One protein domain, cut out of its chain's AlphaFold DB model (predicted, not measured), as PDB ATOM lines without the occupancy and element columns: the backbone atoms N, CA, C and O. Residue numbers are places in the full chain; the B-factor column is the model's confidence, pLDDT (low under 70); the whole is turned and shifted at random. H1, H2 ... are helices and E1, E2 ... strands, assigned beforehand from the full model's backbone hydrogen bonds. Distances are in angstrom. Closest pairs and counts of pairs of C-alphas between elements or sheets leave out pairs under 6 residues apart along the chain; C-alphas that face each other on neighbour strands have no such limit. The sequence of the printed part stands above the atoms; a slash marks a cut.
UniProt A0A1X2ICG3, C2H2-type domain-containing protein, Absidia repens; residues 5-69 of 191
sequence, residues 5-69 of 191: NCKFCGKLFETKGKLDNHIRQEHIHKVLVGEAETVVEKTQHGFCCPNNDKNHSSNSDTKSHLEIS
ATOM      1  N   ASN A   5      22.969  34.313  34.329       82.25
ATOM      2  CA  ASN A   5      22.267  33.744  35.474       82.25
ATOM      3  C   ASN A   5      23.240  33.182  36.517       82.25
ATOM      4  O   ASN A   5      24.378  32.816  36.220       82.25
ATOM      5  N   CYS A   6      22.788  33.131  37.764       80.75
ATOM      6  CA  CYS A   6      23.488  32.430  38.825       80.75
ATOM      7  C   CYS A   6      23.263  30.925  38.698       80.75
ATOM      8  O   CYS A   6      22.122  30.470  38.717       80.75
ATOM      9  N   LYS A   7      24.347  30.147  38.640       77.06
ATOM     10  CA  LYS A   7      24.275  28.681  38.552       77.06
ATOM     11  C   LYS A   7      23.712  28.016  39.814       77.06
ATOM     12  O   LYS A   7      23.214  26.904  39.740       77.06
ATOM     13  N   PHE A   8      23.741  28.703  40.958       75.56
ATOM     14  CA  PHE A   8      23.266  28.157  42.233       75.56
ATOM     15  C   PHE A   8      21.778  28.421  42.509       75.56
ATOM     16  O   PHE A   8      21.155  27.653  43.235       75.56
ATOM     17  N   CYS A   9      21.210  29.516  41.989       77.88
ATOM     18  CA  CYS A   9      19.828  29.920  42.295       77.88
ATOM     19  C   CYS A   9      19.011  30.407  41.085       77.88
ATOM     20  O   CYS A   9      17.855  30.791  41.240       77.88
ATOM     21  N   GLY A  10      19.597  30.443  39.888       80.62
ATOM     22  CA  GLY A  10      18.918  30.821  38.645       80.62
ATOM     23  C   GLY A  10      18.620  32.315  38.469       80.62
ATOM     24  O   GLY A  10      18.134  32.700  37.408       80.62
ATOM     25  N   LYS A  11      18.923  33.178  39.455       79.50
ATOM     26  CA  LYS A  11      18.687  34.634  39.360       79.50
ATOM     27  C   LYS A  11      19.434  35.243  38.172       79.50
ATOM     28  O   LYS A  11      20.595  34.914  37.942       79.50
ATOM     29  N   LEU A  12      18.773  36.143  37.446       81.81
ATOM     30  CA  LEU A  12      19.322  36.837  36.280       81.81
ATOM     31  C   LEU A  12      19.969  38.159  36.690       81.81
ATOM     32  O   LEU A  12      19.418  38.907  37.495       81.81
ATOM     33  N   PHE A  13      21.118  38.459  36.095       85.44
ATOM     34  CA  PHE A  13      21.879  39.671  36.354       85.44
ATOM     35  C   PHE A  13      22.239  40.372  35.048       85.44
ATOM     36  O   PHE A  13      22.618  39.747  34.054       85.44
ATOM     37  N   GLU A  14      22.162  41.699  35.091       83.50
ATOM     38  CA  GLU A  14      22.482  42.585  33.967       83.50
ATOM     39  C   GLU A  14      23.983  42.609  33.655       83.50
ATOM     40  O   GLU A  14      24.388  42.777  32.507       83.50
ATOM     41  N   THR A  15      24.830  42.450  34.678       86.31
ATOM     42  CA  THR A  15      26.287  42.541  34.540       86.31
ATOM     43  C   THR A  15      26.994  41.399  35.257       86.31
ATOM     44  O   THR A  15      26.515  40.867  36.259       86.31
ATOM     45  N   LYS A  16      28.191  41.055  34.762       86.12
ATOM     46  CA  LYS A  16      29.065  40.059  35.401       86.12
ATOM     47  C   LYS A  16      29.408  40.451  36.840       86.12
ATOM     48  O   LYS A  16      29.335  39.612  37.721       86.12
ATOM     49  N   GLY A  17      29.706  41.729  37.084       88.88
ATOM     50  CA  GLY A  17      30.062  42.209  38.422       88.88
ATOM     51  C   GLY A  17      28.942  42.021  39.450       88.88
ATOM     52  O   GLY A  17      29.216  41.620  40.577       88.88
ATOM     53  N   LYS A  18      27.676  42.236  39.057       86.00
ATOM     54  CA  LYS A  18      26.519  41.984  39.934       86.00
ATOM     55  C   LYS A  18      26.353  40.492  40.239       86.00
ATOM     56  O   LYS A  18      26.101  40.143  41.388       86.00
ATOM     57  N   LEU A  19      26.539  39.629  39.238       84.19
ATOM     58  CA  LEU A  19      26.524  38.176  39.419       84.19
ATOM     59  C   LEU A  19      27.650  37.705  40.355       84.19
ATOM     60  O   LEU A  19      27.390  36.958  41.293       84.19
ATOM     61  N   ASP A  20      28.880  38.170  40.135       85.31
ATOM     62  CA  ASP A  20      30.038  37.787  40.948       85.31
ATOM     63  C   ASP A  20      29.858  38.239  42.409       85.31
ATOM     64  O   ASP A  20      30.141  37.475  43.332       85.31
ATOM     65  N   ASN A  21      29.333  39.450  42.636       87.62
ATOM     66  CA  ASN A  21      29.022  39.930  43.984       87.62
ATOM     67  C   ASN A  21      27.911  39.102  44.647       87.62
ATOM     68  O   ASN A  21      28.033  38.722  45.808       87.62
ATOM     69  N   HIS A  22      26.857  38.766  43.899       86.38
ATOM     70  CA  HIS A  22      25.784  37.904  44.385       86.38
ATOM     71  C   HIS A  22      26.301  36.525  44.813       86.38
ATOM     72  O   HIS A  22      25.969  36.068  45.902       86.38
ATOM     73  N   ILE A  23      27.154  35.886  44.006       83.06
ATOM     74  CA  ILE A  23      27.753  34.590  44.357       83.06
ATOM     75  C   ILE A  23      28.581  34.714  45.642       83.06
ATOM     76  O   ILE A  23      28.479  33.866  46.524       83.06
ATOM     77  N   ARG A  24      29.365  35.789  45.785       84.25
ATOM     78  CA  ARG A  24      30.199  36.013  46.974       84.25
ATOM     79  C   ARG A  24      29.401  36.261  48.251       84.25
ATOM     80  O   ARG A  24      29.910  35.940  49.315       84.25
ATOM     81  N   GLN A  25      28.208  36.845  48.164       81.25
ATOM     82  CA  GLN A  25      27.395  37.154  49.344       81.25
ATOM     83  C   GLN A  25      26.422  36.026  49.697       81.25
ATOM     84  O   GLN A  25      26.340  35.625  50.852       81.25
ATOM     85  N   GLU A  26      25.739  35.465  48.701       80.06
ATOM     86  CA  GLU A  26      24.644  34.504  48.910       80.06
ATOM     87  C   GLU A  26      25.100  33.041  48.814       80.06
ATOM     88  O   GLU A  26      24.405  32.123  49.253       80.06
ATOM     89  N   HIS A  27      26.255  32.790  48.192       82.38
ATOM     90  CA  HIS A  27      26.737  31.448  47.853       82.38
ATOM     91  C   HIS A  27      28.197  31.229  48.260       82.38
ATOM     92  O   HIS A  27      28.865  30.355  47.719       82.38
ATOM     93  N   ILE A  28      28.686  31.977  49.255       79.31
ATOM     94  CA  ILE A  28      30.059  31.864  49.777       79.31
ATOM     95  C   ILE A  28      30.420  30.440  50.236       79.31
ATOM     96  O   ILE A  28      31.577  30.029  50.142       79.31
ATOM     97  N   HIS A  29      29.424  29.678  50.688       76.88
ATOM     98  CA  HIS A  29      29.569  28.290  51.123       76.88
ATOM     99  C   HIS A  29      29.266  27.272  50.019       76.88
ATOM    100  O   HIS A  29      29.277  26.085  50.296       76.88
ATOM    101  N   LYS A  30      28.980  27.677  48.777       77.12
ATOM    102  CA  LYS A  30      28.632  26.747  47.694       77.12
ATOM    103  C   LYS A  30      29.737  26.697  46.649       77.12
ATOM    104  O   LYS A  30      30.214  27.727  46.181       77.12
ATOM    105  N   VAL A  31      30.127  25.489  46.262       77.69
ATOM    106  CA  VAL A  31      31.173  25.238  45.265       77.69
ATOM    107  C   VAL A  31      30.646  24.254  44.229       77.69
ATOM    108  O   VAL A  31      29.953  23.309  44.579       77.69
ATOM    109  N   LEU A  32      30.952  24.486  42.951       73.12
ATOM    110  CA  LEU A  32      30.651  23.540  41.874       73.12
ATOM    111  C   LEU A  32      31.822  22.563  41.732       73.12
ATOM    112  O   LEU A  32      32.972  22.996  41.624       73.12
ATOM    113  N   VAL A  33      31.534  21.263  41.743       70.88
ATOM    114  CA  VAL A  33      32.536  20.191  41.736       70.88
ATOM    115  C   VAL A  33      32.267  19.215  40.593       70.88
ATOM    116  O   VAL A  33      31.137  18.779  40.386       70.88
ATOM    117  N   GLY A  34      33.330  18.843  39.875       63.91
ATOM    118  CA  GLY A  34      33.272  17.890  38.764       63.91
ATOM    119  C   GLY A  34      32.801  18.499  37.441       63.91
ATOM    120  O   GLY A  34      32.453  19.675  37.360       63.91
ATOM    121  N   GLU A  35      32.815  17.683  36.387       61.06
ATOM    122  CA  GLU A  35      32.376  18.088  35.040       61.06
ATOM    123  C   GLU A  35      30.860  18.323  34.965       61.06
ATOM    124  O   GLU A  35      30.398  19.139  34.174       61.06
ATOM    125  N   ALA A  36      30.098  17.666  35.845       59.19
ATOM    126  CA  ALA A  36      28.656  17.848  35.998       59.19
ATOM    127  C   ALA A  36      28.267  19.112  36.796       59.19
ATOM    128  O   ALA A  36      27.081  19.353  37.000       59.19
ATOM    129  N   GLU A  37      29.242  19.910  37.255       69.56
ATOM    130  CA  GLU A  37      29.023  21.111  38.075       69.56
ATOM    131  C   GLU A  37      28.126  20.861  39.306       69.56
ATOM    132  O   GLU A  37      27.241  21.653  39.629       69.56
ATOM    133  N   THR A  38      28.352  19.762  40.029       66.00
ATOM    134  CA  THR A  38      27.568  19.421  41.223       66.00
ATOM    135  C   THR A  38      27.774  20.471  42.311       66.00
ATOM    136  O   THR A  38      28.909  20.774  42.678       66.00
ATOM    137  N   VAL A  39      26.685  21.017  42.857       71.31
ATOM    138  CA  VAL A  39      26.748  21.981  43.963       71.31
ATOM    139  C   VAL A  39      27.055  21.242  45.264       71.31
ATOM    140  O   VAL A  39      26.289  20.392  45.704       71.31
ATOM    141  N   VAL A  40      28.167  21.604  45.889       71.88
ATOM    142  CA  VAL A  40      28.656  21.058  47.155       71.88
ATOM    143  C   VAL A  40      28.726  22.184  48.177       71.88
ATOM    144  O   VAL A  40      29.175  23.292  47.862       71.88
ATOM    145  N   GLU A  41      28.284  21.912  49.402       74.62
ATOM    146  CA  GLU A  41      28.357  22.875  50.497       74.62
ATOM    147  C   GLU A  41      29.678  22.734  51.266       74.62
ATOM    148  O   GLU A  41      30.109  21.641  51.644       74.62
ATOM    149  N   LYS A  42      30.344  23.868  51.469       73.56
ATOM    150  CA  LYS A  42      31.562  24.010  52.249       73.56
ATOM    151  C   LYS A  42      31.181  24.213  53.708       73.56
ATOM    152  O   LYS A  42      30.572  25.220  54.063       73.56
ATOM    153  N   THR A  43      31.620  23.297  54.554       71.19
ATOM    154  CA  THR A  43      31.477  23.381  56.005       71.19
ATOM    155  C   THR A  43      32.817  23.695  56.663       71.19
ATOM    156  O   THR A  43      33.871  23.725  56.024       71.19
ATOM    157  N   GLN A  44      32.797  23.930  57.978       69.38
ATOM    158  CA  GLN A  44      34.017  24.136  58.768       69.38
ATOM    159  C   GLN A  44      34.950  22.911  58.757       69.38
ATOM    160  O   GLN A  44      36.147  23.055  58.983       69.38
ATOM    161  N   HIS A  45      34.410  21.725  58.459       62.97
ATOM    162  CA  HIS A  45      35.124  20.448  58.473       62.97
ATOM    163  C   HIS A  45      35.471  19.935  57.063       62.97
ATOM    164  O   HIS A  45      35.941  18.807  56.928       62.97
ATOM    165  N   GLY A  46      35.247  20.742  56.017       75.88
ATOM    166  CA  GLY A  46      35.565  20.390  54.633       75.88
ATOM    167  C   GLY A  46      34.395  20.606  53.674       75.88
ATOM    168  O   GLY A  46      33.756  21.656  53.684       75.88
ATOM    169  N   PHE A  47      34.139  19.625  52.815       74.12
ATOM    170  CA  PHE A  47      33.103  19.659  51.784       74.12
ATOM    171  C   PHE A  47      32.125  18.497  51.983       74.12
ATOM    172  O   PHE A  47      32.547  17.337  52.012       74.12
ATOM    173  N   CYS A  48      30.833  18.799  52.131       66.44
ATOM    174  CA  CYS A  48      29.795  17.790  52.348       66.44
ATOM    175  C   CYS A  48      29.406  17.115  51.036       66.44
ATOM    176  O   CYS A  48      28.886  17.764  50.132       66.44
ATOM    177  N   CYS A  49      29.601  15.804  50.935       62.81
ATOM    178  CA  CYS A  49      29.123  15.046  49.788       62.81
ATOM    179  C   CYS A  49      27.584  14.964  49.800       62.81
ATOM    180  O   CYS A  49      27.041  14.354  50.724       62.81
ATOM    181  N   PRO A  50      26.879  15.466  48.766       57.34
ATOM    182  CA  PRO A  50      25.414  15.425  48.715       57.34
ATOM    183  C   PRO A  50      24.844  13.998  48.619       57.34
ATOM    184  O   PRO A  50      23.658  13.792  48.839       57.34
ATOM    185  N   ASN A  51      25.676  12.997  48.301       60.47
ATOM    186  CA  ASN A  51      25.230  11.613  48.112       60.47
ATOM    187  C   ASN A  51      25.303  10.745  49.382       60.47
ATOM    188  O   ASN A  51      24.776   9.633  49.373       60.47
ATOM    189  N   ASN A  52      26.034  11.157  50.426       59.97
ATOM    190  CA  ASN A  52      26.313  10.281  51.578       59.97
ATOM    191  C   ASN A  52      26.583  11.033  52.893       59.97
ATOM    192  O   ASN A  52      27.099  10.424  53.826       59.97
ATOM    193  N   ASP A  53      26.357  12.351  52.937       59.00
ATOM    194  CA  ASP A  53      26.611  13.235  54.092       59.00
ATOM    195  C   ASP A  53      28.025  13.134  54.695       59.00
ATOM    196  O   ASP A  53      28.295  13.565  55.818       59.00
ATOM    197  N   LYS A  54      28.975  12.569  53.942       65.50
ATOM    198  CA  LYS A  54      30.372  12.455  54.355       65.50
ATOM    199  C   LYS A  54      31.099  13.754  54.061       65.50
ATOM    200  O   LYS A  54      31.012  14.294  52.957       65.50
ATOM    201  N   ASN A  55      31.860  14.215  55.046       63.88
ATOM    202  CA  ASN A  55      32.761  15.346  54.893       63.88
ATOM    203  C   ASN A  55      34.079  14.880  54.288       63.88
ATOM    204  O   ASN A  55      34.706  13.942  54.779       63.88
ATOM    205  N   HIS A  56      34.505  15.571  53.243       70.56
ATOM    206  CA  HIS A  56      35.805  15.377  52.625       70.56
ATOM    207  C   HIS A  56      36.691  16.582  52.916       70.56
ATOM    208  O   HIS A  56      36.251  17.728  52.822       70.56
ATOM    209  N   SER A  57      37.954  16.328  53.244       67.62
ATOM    210  CA  SER A  57      38.915  17.375  53.599       67.62
ATOM    211  C   SER A  57      39.273  18.297  52.431       67.62
ATOM    212  O   SER A  57      39.702  19.425  52.666       67.62
ATOM    213  N   SER A  58      39.091  17.859  51.179       65.56
ATOM    214  CA  SER A  58      39.424  18.656  49.996       65.56
ATOM    215  C   SER A  58      38.421  18.510  48.846       65.56
ATOM    216  O   SER A  58      37.690  17.526  48.742       65.56
ATOM    217  N   ASN A  59      38.431  19.498  47.946       60.19
ATOM    218  CA  ASN A  59      37.596  19.520  46.742       60.19
ATOM    219  C   ASN A  59      37.988  18.411  45.731       60.19
ATOM    220  O   ASN A  59      37.154  17.885  44.993       60.19
ATOM    221  N   SER A  60      39.265  18.015  45.702       65.00
ATOM    222  CA  SER A  60      39.733  16.887  44.883       65.00
ATOM    223  C   SER A  60      39.201  15.551  45.395       65.00
ATOM    224  O   SER A  60      38.841  14.700  44.584       65.00
ATOM    225  N   ASP A  61      39.078  15.396  46.716       62.09
ATOM    226  CA  ASP A  61      38.534  14.184  47.340       62.09
ATOM    227  C   ASP A  61      37.020  14.069  47.117       62.09
ATOM    228  O   ASP A  61      36.509  12.975  46.888       62.09
ATOM    229  N   THR A  62      36.289  15.194  47.120       58.53
ATOM    230  CA  THR A  62      34.876  15.198  46.706       58.53
ATOM    231  C   THR A  62      34.709  14.887  45.230       58.53
ATOM    232  O   THR A  62      33.776  14.176  44.870       58.53
ATOM    233  N   LYS A  63      35.599  15.393  44.365       64.19
ATOM    234  CA  LYS A  63      35.528  15.147  42.921       64.19
ATOM    235  C   LYS A  63      35.725  13.663  42.605       64.19
ATOM    236  O   LYS A  63      34.885  13.079  41.930       64.19
ATOM    237  N   SER A  64      36.781  13.049  43.136       61.97
ATOM    238  CA  SER A  64      37.046  11.619  42.937       61.97
ATOM    239  C   SER A  64      35.950  10.746  43.552       61.97
ATOM    240  O   SER A  64      35.520   9.775  42.935       61.97
ATOM    241  N   HIS A  65      35.418  11.119  44.721       62.44
ATOM    242  CA  HIS A  65      34.274  10.423  45.307       62.44
ATOM    243  C   HIS A  65      33.014  10.544  44.439       62.44
ATOM    244  O   HIS A  65      32.305   9.559  44.298       62.44
ATOM    245  N   LEU A  66      32.716  11.703  43.844       56.75
ATOM    246  CA  LEU A  66      31.559  11.873  42.953       56.75
ATOM    247  C   LEU A  66      31.708  11.094  41.636       56.75
ATOM    248  O   LEU A  66      30.719  10.553  41.153       56.75
ATOM    249  N   GLU A  67      32.924  10.998  41.088       59.28
ATOM    250  CA  GLU A  67      33.223  10.229  39.866       59.28
ATOM    251  C   GLU A  67      33.177   8.706  40.088       59.28
ATOM    252  O   GLU A  67      32.875   7.957  39.160       59.28
ATOM    253  N   ILE A  68      33.451   8.238  41.312       58.72
ATOM    254  CA  ILE A  68      33.470   6.808  41.675       58.72
ATOM    255  C   ILE A  68      32.165   6.376  42.367       58.72
ATOM    256  O   ILE A  68      31.812   5.193  42.343       58.72
ATOM    257  N   SER A  69      31.425   7.295  43.002       42.97
ATOM    258  CA  SER A  69      30.188   6.940  43.701       42.97
ATOM    259  C   SER A  69      29.113   6.526  42.697       42.97
ATOM    260  O   SER A  69      28.958   7.190  41.670       42.97
TER     261      SER A  69
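What this domain is: This is residues 5 to 69 of the 191 residues of the protein "C2H2-type domain-containing protein" of Absidia repens (UniProt A0A1X2ICG3). A small antiparallel sheet has H2 over one face, two layers, and H1 with residues 5 to 15 makes a separate lobe at the other end. The 65 printed residues include H1, E1, E2, E3, H2 in that order; the sheet E1 - E2 - E3 is a meander, each strand the antiparallel neighbour of the one before. The class is mixed; the whole is only just loose, close to compact, radius of gyration of the C-alphas 13.0 A, spans 38 by 24 by 16 A.

How they stand to each other: E2, residues 38 to 43, forms hairpins with E1, residues 30 to 33, and E3, residues 46 to 48; N 31 and O 40, 2.9 A, and N 43 and O 46, 2.8 A, are within hydrogen-bond range. H2, residues 59 to 68, is on the sheet, height 8.2 A; its closest C-alphas to E1 are Lys 63 and Val 33, 6.0 A. H1, residues 16 to 26, is not on the sheet. In both helices every O i to N i+4 pair is within range.

Where its parts are: H1 spans 15.3 A from C-alpha 16 at (29.065, 40.059, 35.401), E2 15.8 A, H2 14.3 A to C-alpha 68 at (33.470, 6.808, 41.675).

The domain as a whole: The printed part has no cut; 28 residues have pLDDT under 70.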